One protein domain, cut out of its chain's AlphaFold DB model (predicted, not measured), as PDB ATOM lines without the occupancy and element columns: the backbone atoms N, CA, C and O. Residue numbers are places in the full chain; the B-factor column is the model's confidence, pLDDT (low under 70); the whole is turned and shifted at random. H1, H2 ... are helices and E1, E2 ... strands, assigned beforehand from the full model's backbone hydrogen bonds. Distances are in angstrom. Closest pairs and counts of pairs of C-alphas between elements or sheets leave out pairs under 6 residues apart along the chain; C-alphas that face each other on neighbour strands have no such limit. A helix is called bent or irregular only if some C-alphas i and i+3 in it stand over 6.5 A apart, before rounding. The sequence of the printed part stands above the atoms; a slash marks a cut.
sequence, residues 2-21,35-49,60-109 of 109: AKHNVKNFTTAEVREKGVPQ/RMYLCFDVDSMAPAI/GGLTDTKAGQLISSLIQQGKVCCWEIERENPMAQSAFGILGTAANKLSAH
ATOM      1  N   ALA A   2     105.618  11.642   4.617       53.38
ATOM      2  CA  ALA A   2     106.873  10.892   4.834       53.38
ATOM      3  C   ALA A   2     107.408  10.925   6.285       53.38
ATOM      4  O   ALA A   2     108.036   9.978   6.738       53.38
ATOM      5  N   LYS A   3     107.097  11.989   7.036       57.59
ATOM      6  CA  LYS A   3     107.586  12.209   8.405       57.59
ATOM      7  C   LYS A   3     106.981  11.278   9.473       57.59
ATOM      8  O   LYS A   3     107.533  11.188  10.558       57.59
ATOM      9  N   HIS A   4     105.872  10.592   9.171       69.38
ATOM     10  CA  HIS A   4     105.125   9.772  10.144       69.38
ATOM     11  C   HIS A   4     104.891   8.327   9.681       69.38
ATOM     12  O   HIS A   4     104.072   7.625  10.261       69.38
ATOM     13  N   ASN A   5     105.581   7.876   8.624       73.12
ATOM     14  CA  ASN A   5     105.395   6.541   8.038       73.12
ATOM     15  C   ASN A   5     103.920   6.222   7.683       73.12
ATOM     16  O   ASN A   5     103.486   5.068   7.710       73.12
ATOM     17  N   VAL A   6     103.147   7.268   7.353       80.31
ATOM     18  CA  VAL A   6     101.749   7.157   6.930       80.31
ATOM     19  C   VAL A   6     101.731   6.772   5.461       80.31
ATOM     20  O   VAL A   6     102.211   7.517   4.599       80.31
ATOM     21  N   LYS A   7     101.182   5.593   5.170       86.31
ATOM     22  CA  LYS A   7     101.011   5.130   3.799       86.31
ATOM     23  C   LYS A   7      99.857   5.894   3.153       86.31
ATOM     24  O   LYS A   7      98.721   5.797   3.598       86.31
ATOM     25  N   ASN A   8     100.165   6.622   2.083       87.81
ATOM     26  CA  ASN A   8      99.159   7.234   1.224       87.81
ATOM     27  C   ASN A   8      98.817   6.288   0.065       87.81
ATOM     28  O   ASN A   8      99.730   5.799  -0.609       87.81
ATOM     29  N   PHE A   9      97.526   6.069  -0.165       86.56
ATOM     30  CA  PHE A   9      97.000   5.395  -1.347       86.56
ATOM     31  C   PHE A   9      96.212   6.416  -2.160       86.56
ATOM     32  O   PHE A   9      95.190   6.925  -1.709       86.56
ATOM     33  N   THR A  10      96.701   6.745  -3.354       86.94
ATOM     34  CA  THR A  10      96.040   7.741  -4.203       86.94
ATOM     35  C   THR A  10      94.800   7.143  -4.857       86.94
ATOM     36  O   THR A  10      94.731   5.942  -5.109       86.94
ATOM     37  N   THR A  11      93.827   7.977  -5.218       82.06
ATOM     38  CA  THR A  11      92.632   7.521  -5.946       82.06
ATOM     39  C   THR A  11      92.971   6.872  -7.294       82.06
ATOM     40  O   THR A  11      92.254   5.981  -7.752       82.06
ATOM     41  N   ALA A  12      94.085   7.267  -7.922       83.06
ATOM     42  CA  ALA A  12      94.638   6.598  -9.096       83.06
ATOM     43  C   ALA A  12      95.093   5.164  -8.771       83.06
ATOM     44  O   ALA A  12      94.700   4.237  -9.474       83.06
ATOM     45  N   GLU A  13      95.825   4.965  -7.668       84.06
ATOM     46  CA  GLU A  13      96.235   3.628  -7.214       84.06
ATOM     47  C   GLU A  13      95.018   2.750  -6.886       84.06
ATOM     48  O   GLU A  13      94.982   1.584  -7.278       84.06
ATOM     49  N   VAL A  14      93.994   3.303  -6.226       84.25
ATOM     50  CA  VAL A  14      92.747   2.572  -5.928       84.25
ATOM     51  C   VAL A  14      92.021   2.160  -7.211       84.25
ATOM     52  O   VAL A  14      91.447   1.074  -7.283       84.25
ATOM     53  N   ARG A  15      92.052   3.003  -8.244       81.94
ATOM     54  CA  ARG A  15      91.409   2.729  -9.535       81.94
ATOM     55  C   ARG A  15      92.138   1.657 -10.335       81.94
ATOM     56  O   ARG A  15      91.471   0.831 -10.944       81.94
ATOM     57  N   GLU A  16      93.466   1.692 -10.329       85.88
ATOM     58  CA  GLU A  16      94.323   0.747 -11.048       85.88
ATOM     59  C   GLU A  16      94.318  -0.639 -10.389       85.88
ATOM     60  O   GLU A  16      94.139  -1.650 -11.059       85.88
ATOM     61  N   LYS A  17      94.487  -0.687  -9.063       86.69
ATOM     62  CA  LYS A  17      94.663  -1.939  -8.300       86.69
ATOM     63  C   LYS A  17      93.347  -2.542  -7.821       86.69
ATOM     64  O   LYS A  17      93.266  -3.734  -7.526       86.69
ATOM     65  N   GLY A  18      92.311  -1.714  -7.744       88.50
ATOM     66  CA  GLY A  18      91.009  -2.093  -7.222       88.50
ATOM     67  C   GLY A  18      90.978  -2.210  -5.698       88.50
ATOM     68  O   GLY A  18      91.997  -2.280  -5.006       88.50
ATOM     69  N   VAL A  19      89.753  -2.259  -5.174       88.81
ATOM     70  CA  VAL A  19      89.471  -2.363  -3.737       88.81
ATOM     71  C   VAL A  19      90.094  -3.613  -3.088       88.81
ATOM     72  O   VAL A  19      90.723  -3.456  -2.042       88.81
ATOM     73  N   PRO A  20      90.023  -4.831  -3.670       90.19
ATOM     74  CA  PRO A  20      90.538  -6.030  -2.999       90.19
ATOM     75  C   PRO A  20      92.047  -5.982  -2.727       90.19
ATOM     76  O   PRO A  20      92.500  -6.320  -1.633       90.19
ATOM     77  N   GLN A  21      92.839  -5.520  -3.701       91.56
ATOM     78  CA  GLN A  21      94.287  -5.384  -3.518       91.56
ATOM     79  C   GLN A  21      94.625  -4.302  -2.491       91.56
ATOM     80  O   GLN A  21      95.594  -4.454  -1.747       91.56
ATOM     81  N   ARG A  35      92.948  -3.586  16.325       84.00
ATOM     82  CA  ARG A  35      91.825  -2.674  16.079       84.00
ATOM     83  C   ARG A  35      92.164  -1.620  15.034       84.00
ATOM     84  O   ARG A  35      93.282  -1.114  14.983       84.00
ATOM     85  N   MET A  36      91.167  -1.272  14.232       87.12
ATOM     86  CA  MET A  36      91.204  -0.256  13.191       87.12
ATOM     87  C   MET A  36      90.089   0.761  13.438       87.12
ATOM     88  O   MET A  36      88.939   0.392  13.680       87.12
ATOM     89  N   TYR A  37      90.444   2.038  13.355       87.62
ATOM     90  CA  TYR A  37      89.501   3.148  13.338       87.62
ATOM     91  C   TYR A  37      89.350   3.638  11.897       87.62
ATOM     92  O   TYR A  37      90.360   3.910  11.244       87.62
ATOM     93  N   LEU A  38      88.119   3.723  11.396       87.56
ATOM     94  CA  LEU A  38      87.840   4.129  10.019       87.56
ATOM     95  C   LEU A  38      87.138   5.490   9.986       87.56
ATOM     96  O   LEU A  38      85.945   5.568  10.231       87.56
ATOM     97  N   CYS A  39      87.856   6.547   9.623       87.00
ATOM     98  CA  CYS A  39      87.254   7.845   9.319       87.00
ATOM     99  C   CYS A  39      87.135   7.995   7.800       87.00
ATOM    100  O   CYS A  39      88.119   7.782   7.080       87.00
ATOM    101  N   PHE A  40      85.942   8.317   7.310       83.81
ATOM    102  CA  PHE A  40      85.685   8.538   5.895       83.81
ATOM    103  C   PHE A  40      85.114   9.938   5.657       83.81
ATOM    104  O   PHE A  40      83.988  10.234   6.049       83.81
ATOM    105  N   ASP A  41      85.892  10.771   4.968       81.88
ATOM    106  CA  ASP A  41      85.468  12.092   4.503       81.88
ATOM    107  C   ASP A  41      84.761  11.963   3.146       81.88
ATOM    108  O   ASP A  41      85.345  11.490   2.161       81.88
ATOM    109  N   VAL A  42      83.500  12.395   3.089       72.00
ATOM    110  CA  VAL A  42      82.666  12.382   1.879       72.00
ATOM    111  C   VAL A  42      83.266  13.213   0.741       72.00
ATOM    112  O   VAL A  42      83.028  12.879  -0.422       72.00
ATOM    113  N   ASP A  43      84.103  14.209   1.035       75.88
ATOM    114  CA  ASP A  43      84.802  15.017   0.025       75.88
ATOM    115  C   ASP A  43      85.856  14.193  -0.752       75.88
ATOM    116  O   ASP A  43      86.319  14.595  -1.822       75.88
ATOM    117  N   SER A  44      86.196  12.988  -0.272       75.62
ATOM    118  CA  SER A  44      87.013  12.011  -1.013       75.62
ATOM    119  C   SER A  44      86.255  11.344  -2.171       75.62
ATOM    120  O   SER A  44      86.866  10.665  -3.012       75.62
ATOM    121  N   MET A  45      84.929  11.497  -2.223       73.94
ATOM    122  CA  MET A  45      84.094  11.000  -3.311       73.94
ATOM    123  C   MET A  45      83.948  12.043  -4.414       73.94
ATOM    124  O   MET A  45      83.816  13.236  -4.163       73.94
ATOM    125  N   ALA A  46      83.925  11.575  -5.658       70.06
ATOM    126  CA  ALA A  46      83.553  12.390  -6.804       70.06
ATOM    127  C   ALA A  46      82.270  11.824  -7.430       70.06
ATOM    128  O   ALA A  46      82.142  10.598  -7.543       70.06
ATOM    129  N   PRO A  47      81.337  12.686  -7.879       59.72
ATOM    130  CA  PRO A  47      80.183  12.246  -8.646       59.72
ATOM    131  C   PRO A  47      80.627  11.418  -9.856       59.72
ATOM    132  O   PRO A  47      81.575  11.781 -10.553       59.72
ATOM    133  N   ALA A  48      79.925  10.318 -10.132       55.00
ATOM    134  CA  ALA A  48      80.196   9.494 -11.311       55.00
ATOM    135  C   ALA A  48      79.969  10.264 -12.629       55.00
ATOM    136  O   ALA A  48      80.554   9.924 -13.656       55.00
ATOM    137  N   ILE A  49      79.137  11.308 -12.583       49.31
ATOM    138  CA  ILE A  49      78.823  12.204 -13.693       49.31
ATOM    139  C   ILE A  49      79.382  13.581 -13.344       49.31
ATOM    140  O   ILE A  49      78.986  14.180 -12.345       49.31
ATOM    141  N   GLY A  60      88.511  12.977 -10.099       65.38
ATOM    142  CA  GLY A  60      89.441  11.970  -9.583       65.38
ATOM    143  C   GLY A  60      89.145  11.382  -8.209       65.38
ATOM    144  O   GLY A  60      89.936  10.545  -7.781       65.38
ATOM    145  N   GLY A  61      88.056  11.768  -7.541       74.62
ATOM    146  CA  GLY A  61      87.584  11.106  -6.318       74.62
ATOM    147  C   GLY A  61      87.079   9.675  -6.553       74.62
ATOM    148  O   GLY A  61      86.998   9.192  -7.689       74.62
ATOM    149  N   LEU A  62      86.756   8.970  -5.469       78.31
ATOM    150  CA  LEU A  62      86.131   7.647  -5.549       78.31
ATOM    151  C   LEU A  62      84.667   7.778  -5.975       78.31
ATOM    152  O   LEU A  62      83.973   8.687  -5.534       78.31
ATOM    153  N   THR A  63      84.181   6.851  -6.800       81.81
ATOM    154  CA  THR A  63      82.737   6.743  -7.029       81.81
ATOM    155  C   THR A  63      82.060   6.189  -5.778       81.81
ATOM    156  O   THR A  63      82.674   5.416  -5.036       81.81
ATOM    157  N   ASP A  64      80.788   6.519  -5.586       77.06
ATOM    158  CA  ASP A  64      79.894   5.968  -4.557       77.06
ATOM    159  C   ASP A  64      80.032   4.442  -4.383       77.06
ATOM    160  O   ASP A  64      80.240   3.928  -3.284       77.06
ATOM    161  N   THR A  65      80.033   3.714  -5.496       78.56
ATOM    162  CA  THR A  65      80.127   2.257  -5.538       78.56
ATOM    163  C   THR A  65      81.486   1.775  -5.031       78.56
ATOM    164  O   THR A  65      81.562   0.818  -4.262       78.56
ATOM    165  N   LYS A  66      82.582   2.438  -5.429       82.19
ATOM    166  CA  LYS A  66      83.942   2.073  -4.998       82.19
ATOM    167  C   LYS A  66      84.191   2.432  -3.539       82.19
ATOM    168  O   LYS A  66      84.817   1.641  -2.838       82.19
ATOM    169  N   ALA A  67      83.691   3.578  -3.086       82.38
ATOM    170  CA  ALA A  67      83.742   3.973  -1.683       82.38
ATOM    171  C   ALA A  67      82.974   2.970  -0.806       82.38
ATOM    172  O   ALA A  67      83.539   2.425   0.142       82.38
ATOM    173  N   GLY A  68      81.738   2.628  -1.186       81.19
ATOM    174  CA  GLY A  68      80.923   1.635  -0.484       81.19
ATOM    175  C   GLY A  68      81.568   0.246  -0.440       81.19
ATOM    176  O   GLY A  68      81.609  -0.382   0.620       81.19
ATOM    177  N   GLN A  69      82.138  -0.219  -1.558       85.44
ATOM    178  CA  GLN A  69      82.896  -1.475  -1.601       85.44
ATOM    179  C   GLN A  69      84.113  -1.438  -0.674       85.44
ATOM    180  O   GLN A  69      84.321  -2.380   0.085       85.44
ATOM    181  N   LEU A  70      84.896  -0.355  -0.698       87.00
ATOM    182  CA  LEU A  70      86.083  -0.214   0.144       87.00
ATOM    183  C   LEU A  70      85.741  -0.282   1.630       87.00
ATOM    184  O   LEU A  70      86.313  -1.093   2.358       87.00
ATOM    185  N   ILE A  71      84.785   0.535   2.059       85.69
ATOM    186  CA  ILE A  71      84.339   0.598   3.451       85.69
ATOM    187  C   ILE A  71      83.807  -0.772   3.898       85.69
ATOM    188  O   ILE A  71      84.228  -1.290   4.933       85.69
ATOM    189  N   SER A  72      82.964  -1.412   3.079       84.50
ATOM    190  CA  SER A  72      82.435  -2.754   3.368       84.50
ATOM    191  C   SER A  72      83.538  -3.789   3.532       84.50
ATOM    192  O   SER A  72      83.531  -4.555   4.493       84.50
ATOM    193  N   SER A  73      84.484  -3.828   2.593       88.25
ATOM    194  CA  SER A  73      85.556  -4.820   2.598       88.25
ATOM    195  C   SER A  73      86.508  -4.635   3.775       88.25
ATOM    196  O   SER A  73      87.005  -5.637   4.284       88.25
ATOM    197  N   LEU A  74      86.739  -3.396   4.226       87.62
ATOM    198  CA  LEU A  74      87.525  -3.099   5.428       87.62
ATOM    199  C   LEU A  74      86.804  -3.545   6.706       87.62
ATOM    200  O   LEU A  74      87.423  -4.159   7.572       87.62
ATOM    201  N   ILE A  75      85.497  -3.300   6.811       84.88
ATOM    202  CA  ILE A  75      84.692  -3.722   7.970       84.88
ATOM    203  C   ILE A  75      84.611  -5.245   8.068       84.88
ATOM    204  O   ILE A  75      84.755  -5.803   9.154       84.88
ATOM    205  N   GLN A  76      84.473  -5.929   6.932       86.06
ATOM    206  CA  GLN A  76      84.466  -7.393   6.862       86.06
ATOM    207  C   GLN A  76      85.763  -8.046   7.365       86.06
ATOM    208  O   GLN A  76      85.749  -9.236   7.660       86.06
ATOM    209  N   GLN A  77      86.864  -7.300   7.508       86.19
ATOM    210  CA  GLN A  77      88.099  -7.831   8.099       86.19
ATOM    211  C   GLN A  77      87.993  -8.058   9.615       86.19
ATOM    212  O   GLN A  77      88.936  -8.563  10.217       86.19
ATOM    213  N   GLY A  78      86.894  -7.642  10.258       84.31
ATOM    214  CA  GLY A  78      86.634  -7.886  11.682       84.31
ATOM    215  C   GLY A  78      87.502  -7.073  12.646       84.31
ATOM    216  O   GLY A  78      87.368  -7.215  13.854       84.31
ATOM    217  N   LYS A  79      88.380  -6.201  12.131       86.38
ATOM    218  CA  LYS A  79      89.250  -5.341  12.948       86.38
ATOM    219  C   LYS A  79      88.702  -3.930  13.156       86.38
ATOM    220  O   LYS A  79      89.252  -3.191  13.964       86.38
ATOM    221  N   VAL A  80      87.653  -3.517  12.437       86.50
ATOM    222  CA  VAL A  80      87.077  -2.168  12.588       86.50
ATOM    223  C   VAL A  80      86.319  -2.081  13.908       86.50
ATOM    224  O   VAL A  80      85.281  -2.713  14.060       86.50
ATOM    225  N   CYS A  81      86.829  -1.298  14.861       84.56
ATOM    226  CA  CYS A  81      86.189  -1.123  16.169       84.56
ATOM    227  C   CYS A  81      85.319   0.134  16.244       84.56
ATOM    228  O   CYS A  81      84.449   0.240  17.102       84.56
ATOM    229  N   CYS A  82      85.581   1.109  15.378       83.25
ATOM    230  CA  CYS A  82      84.802   2.328  15.272       83.25
ATOM    231  C   CYS A  82      84.958   2.896  13.866       83.25
ATOM    232  O   CYS A  82      85.979   2.684  13.198       83.25
ATOM    233  N   TRP A  83      83.923   3.590  13.425       81.62
ATOM    234  CA  TRP A  83      83.877   4.224  12.129       81.62
ATOM    235  C   TRP A  83      83.108   5.539  12.225       81.62
ATOM    236  O   TRP A  83      82.171   5.658  13.015       81.62
ATOM    237  N   GLU A  84      83.527   6.511  11.429       82.12
ATOM    238  CA  GLU A  84      82.970   7.857  11.381       82.12
ATOM    239  C   GLU A  84      82.831   8.287   9.920       82.12
ATOM    240  O   GLU A  84      83.724   8.042   9.104       82.12
ATOM    241  N   ILE A  85      81.701   8.915   9.597       76.75
ATOM    242  CA  ILE A  85      81.500   9.616   8.331       76.75
ATOM    243  C   ILE A  85      81.405  11.096   8.655       76.75
ATOM    244  O   ILE A  85      80.493  11.518   9.366       76.75
ATOM    245  N   GLU A  86      82.324  11.875   8.103       64.75
ATOM    246  CA  GLU A  86      82.309  13.323   8.243       64.75
ATOM    247  C   GLU A  86      81.611  13.921   7.007       64.75
ATOM    248  O   GLU A  86      82.027  13.670   5.873       64.75
ATOM    249  N   ARG A  87      80.535  14.695   7.254       64.88
ATOM    250  CA  ARG A  87      79.663  15.418   6.294       64.88
ATOM    251  C   ARG A  87      78.494  14.612   5.684       64.88
ATOM    252  O   ARG A  87      78.668  13.566   5.067       64.88
ATOM    253  N   GLU A  88      77.272  15.149   5.789       55.12
ATOM    254  CA  GLU A  88      76.082  14.611   5.108       55.12
ATOM    255  C   GLU A  88      75.994  15.108   3.652       55.12
ATOM    256  O   GLU A  88      75.926  16.305   3.377       55.12
ATOM    257  N   ASN A  89      75.956  14.171   2.706       60.50
ATOM    258  CA  ASN A  89      75.617  14.375   1.293       60.50
ATOM    259  C   ASN A  89      74.651  13.241   0.894       60.50
ATOM    260  O   ASN A  89      74.736  12.171   1.495       60.50
ATOM    261  N   PRO A  90      73.767  13.389  -0.108       59.22
ATOM    262  CA  PRO A  90      72.988  12.273  -0.657       59.22
ATOM    263  C   PRO A  90      73.780  10.963  -0.870       59.22
ATOM    264  O   PRO A  90      73.254   9.884  -0.609       59.22
ATOM    265  N   MET A  91      75.065  11.030  -1.249       60.12
ATOM    266  CA  MET A  91      75.933   9.840  -1.375       60.12
ATOM    267  C   MET A  91      76.268   9.156  -0.035       60.12
ATOM    268  O   MET A  91      76.517   7.948   0.002       60.12
ATOM    269  N   ALA A  92      76.248   9.894   1.076       58.84
ATOM    270  CA  ALA A  92      76.440   9.346   2.417       58.84
ATOM    271  C   ALA A  92      75.303   8.387   2.793       58.84
ATOM    272  O   ALA A  92      75.543   7.398   3.475       58.84
ATOM    273  N   GLN A  93      74.083   8.608   2.295       62.41
ATOM    274  CA  GLN A  93      72.924   7.764   2.602       62.41
ATOM    275  C   GLN A  93      73.103   6.323   2.094       62.41
ATOM    276  O   GLN A  93      72.785   5.361   2.796       62.41
ATOM    277  N   SER A  94      73.697   6.158   0.907       62.12
ATOM    278  CA  SER A  94      74.068   4.843   0.369       62.12
ATOM    279  C   SER A  94      75.189   4.187   1.176       62.12
ATOM    280  O   SER A  94      75.122   2.986   1.448       62.12
ATOM    281  N   ALA A  95      76.183   4.966   1.616       60.62
ATOM    282  CA  ALA A  95      77.225   4.474   2.513       60.62
ATOM    283  C   ALA A  95      76.615   3.994   3.843       60.62
ATOM    284  O   ALA A  95      76.860   2.856   4.243       60.62
ATOM    285  N   PHE A  96      75.734   4.781   4.468       64.69
ATOM    286  CA  PHE A  96      75.029   4.421   5.702       64.69
ATOM    287  C   PHE A  96      74.216   3.124   5.576       64.69
ATOM    288  O   PHE A  96      74.254   2.302   6.489       64.69
ATOM    289  N   GLY A  97      73.522   2.887   4.458       67.56
ATOM    290  CA  GLY A  97      72.756   1.645   4.256       67.56
ATOM    291  C   GLY A  97      73.638   0.392   4.166       67.56
ATOM    292  O   GLY A  97      73.361  -0.643   4.784       67.56
ATOM    293  N   ILE A  98      74.750   0.504   3.440       64.31
ATOM    294  CA  ILE A  98      75.776  -0.543   3.354       64.31
ATOM    295  C   ILE A  98      76.369  -0.822   4.742       64.31
ATOM    296  O   ILE A  98      76.543  -1.973   5.151       64.31
ATOM    297  N   LEU A  99      76.624   0.245   5.488       64.94
ATOM    298  CA  LEU A  99      77.227   0.204   6.807       64.94
ATOM    299  C   LEU A  99      76.308  -0.383   7.872       64.94
ATOM    300  O   LEU A  99      76.755  -1.230   8.641       64.94
ATOM    301  N   GLY A 100      75.021  -0.033   7.873       65.38
ATOM    302  CA  GLY A 100      74.028  -0.661   8.746       65.38
ATOM    303  C   GLY A 100      73.942  -2.170   8.513       65.38
ATOM    304  O   GLY A 100      73.895  -2.954   9.459       65.38
ATOM    305  N   THR A 101      74.034  -2.605   7.254       65.88
ATOM    306  CA  THR A 101      74.047  -4.036   6.911       65.88
ATOM    307  C   THR A 101      75.309  -4.741   7.421       65.88
ATOM    308  O   THR A 101      75.236  -5.883   7.880       65.88
ATOM    309  N   ALA A 102      76.471  -4.085   7.351       62.06
ATOM    310  CA  ALA A 102      77.731  -4.630   7.855       62.06
ATOM    311  C   ALA A 102      77.786  -4.656   9.394       62.06
ATOM    312  O   ALA A 102      78.216  -5.655   9.967       62.06
ATOM    313  N   ALA A 103      77.290  -3.611  10.062       61.62
ATOM    314  CA  ALA A 103      77.192  -3.532  11.519       61.62
ATOM    315  C   ALA A 103      76.290  -4.639  12.090       61.62
ATOM    316  O   ALA A 103      76.692  -5.327  13.025       61.62
ATOM    317  N   ASN A 104      75.140  -4.898  11.460       61.94
ATOM    318  CA  ASN A 104      74.240  -5.983  11.868       61.94
ATOM    319  C   ASN A 104      74.899  -7.372  11.802       61.94
ATOM    320  O   ASN A 104      74.533  -8.269  12.559       61.94
ATOM    321  N   LYS A 105      75.883  -7.560  10.910       58.25
ATOM    322  CA  LYS A 105      76.659  -8.807  10.818       58.25
ATOM    323  C   LYS A 105      77.726  -8.928  11.907       58.25
ATOM    324  O   LYS A 105      78.066 -10.047  12.267       58.25
ATOM    325  N   LEU A 106      78.234  -7.812  12.430       56.53
ATOM    326  CA  LEU A 106      79.186  -7.803  13.546       56.53
ATOM    327  C   LEU A 106      78.505  -8.070  14.896       56.53
ATOM    328  O   LEU A 106      79.127  -8.655  15.769       56.53
ATOM    329  N   SER A 107      77.237  -7.684  15.059       54.31
ATOM    330  CA  SER A 107      76.446  -7.928  16.278       54.31
ATOM    331  C   SER A 107      75.813  -9.324  16.365       54.31
ATOM    332  O   SER A 107      75.179  -9.641  17.367       54.31
ATOM    333  N   ALA A 108      75.918 -10.136  15.308       51.81
ATOM    334  CA  ALA A 108      75.353 -11.488  15.247       51.81
ATOM    335  C   ALA A 108      76.334 -12.593  15.706       51.81
ATOM    336  O   ALA A 108      76.027 -13.779  15.573       51.81
ATOM    337  N   HIS A 109      77.495 -12.206  16.239       44.62
ATOM    338  CA  HIS A 109      78.510 -13.069  16.844       44.62
ATOM    339  C   HIS A 109      78.843 -12.574  18.250       44.62
ATOM    340  O   HIS A 109      79.187 -13.438  19.085       44.62
TER     341      HIS A 109
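AT A GLANCE: This is residues 2 to 21, 35 to 49 and 60 to 109 of the 109 residues of an uncharacterized protein of Cyanobacteria bacterium UBA11372 (UniProt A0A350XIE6). What does the model look like at first sight? Three helices, H1, H2 and H3, stand in a row with H2 in the middle, and H2, with H3 alongside it, packs over one face of a small sheet of two parallel strands, E1 and E2. No named element covers the sheet's other face, and residues 2 to 9 stick out as a free tail. What is it made of, and how large is it? The printed part has 85 residues with three named helices and two named strands, in the order H1 E1 H2 E2 H3, and its class is mixed, helices and strands. It is compact, with a radius of gyration of the C-alphas of 13.4 A, and spans 36 by 34 by 23 A.

HOW THE PARTS SIT: What comes first after the tail? H1, residues 11 to 21, touches H2, residues 64 to 75, with the C-alphas of Val 19 and Leu 70 closest at 5.6 A; they run the same way at a steep tilt of 44 degrees. How do the strands pair? E1, residues 36 to 41, and E2, residues 80 to 86, are parallel neighbours at 13 degrees, with N 38 and O 82 within hydrogen-bond range at 3.0 A and N 84 and O 38 at 2.9 A. E1 and H2 are near each other, with 9 pairs of C-alphas within 10 A. Where is H3? H3, residues 90 to 106, touches H2, the closest C-alphas being those of Gly 68 and Ala 95 at 5.5 A, the same way at a shallow tilt of 23 degrees. H3 is apart from H1 and from E1. Are the helix backbones well formed? In H2 every O i to N i+4 pair is within hydrogen-bond range, against 4 of 7 in H1 and 11 of 13 in H3.

IN THESE COORDINATES: Where does the first element begin? H1 begins at C-alpha 11, (92.632, 7.521, -5.946), and is 13.2 A long; it is irregular, with C-alphas 16 and 19 9.3 A apart. How long are the others? E1 measures 16.2 A, H2 16.5 A, E2 16.8 A and H3 25.4 A from first to last C-alpha. Where does the last element end? H3 ends at C-alpha 106, (79.186, -7.803, 13.546).

THE WHOLE: How far does it reach? The two C-alphas farthest apart, those of Lys 3 and Ala 108, are 40.6 A apart. Where is it cut? Residues 22 to 34 are not printed, with 19.9 A between C-alphas 21 and 35, nor are residues 50 to 59, with 11.4 A between C-alphas 49 and 60. The links H2 to E2 and E2 to H3 are tight. Where is confidence low? The mean pLDDT of the printed part is 74.8, and residues 2 to 4, 47 to 49, 60 and 86 to 109 are under 70.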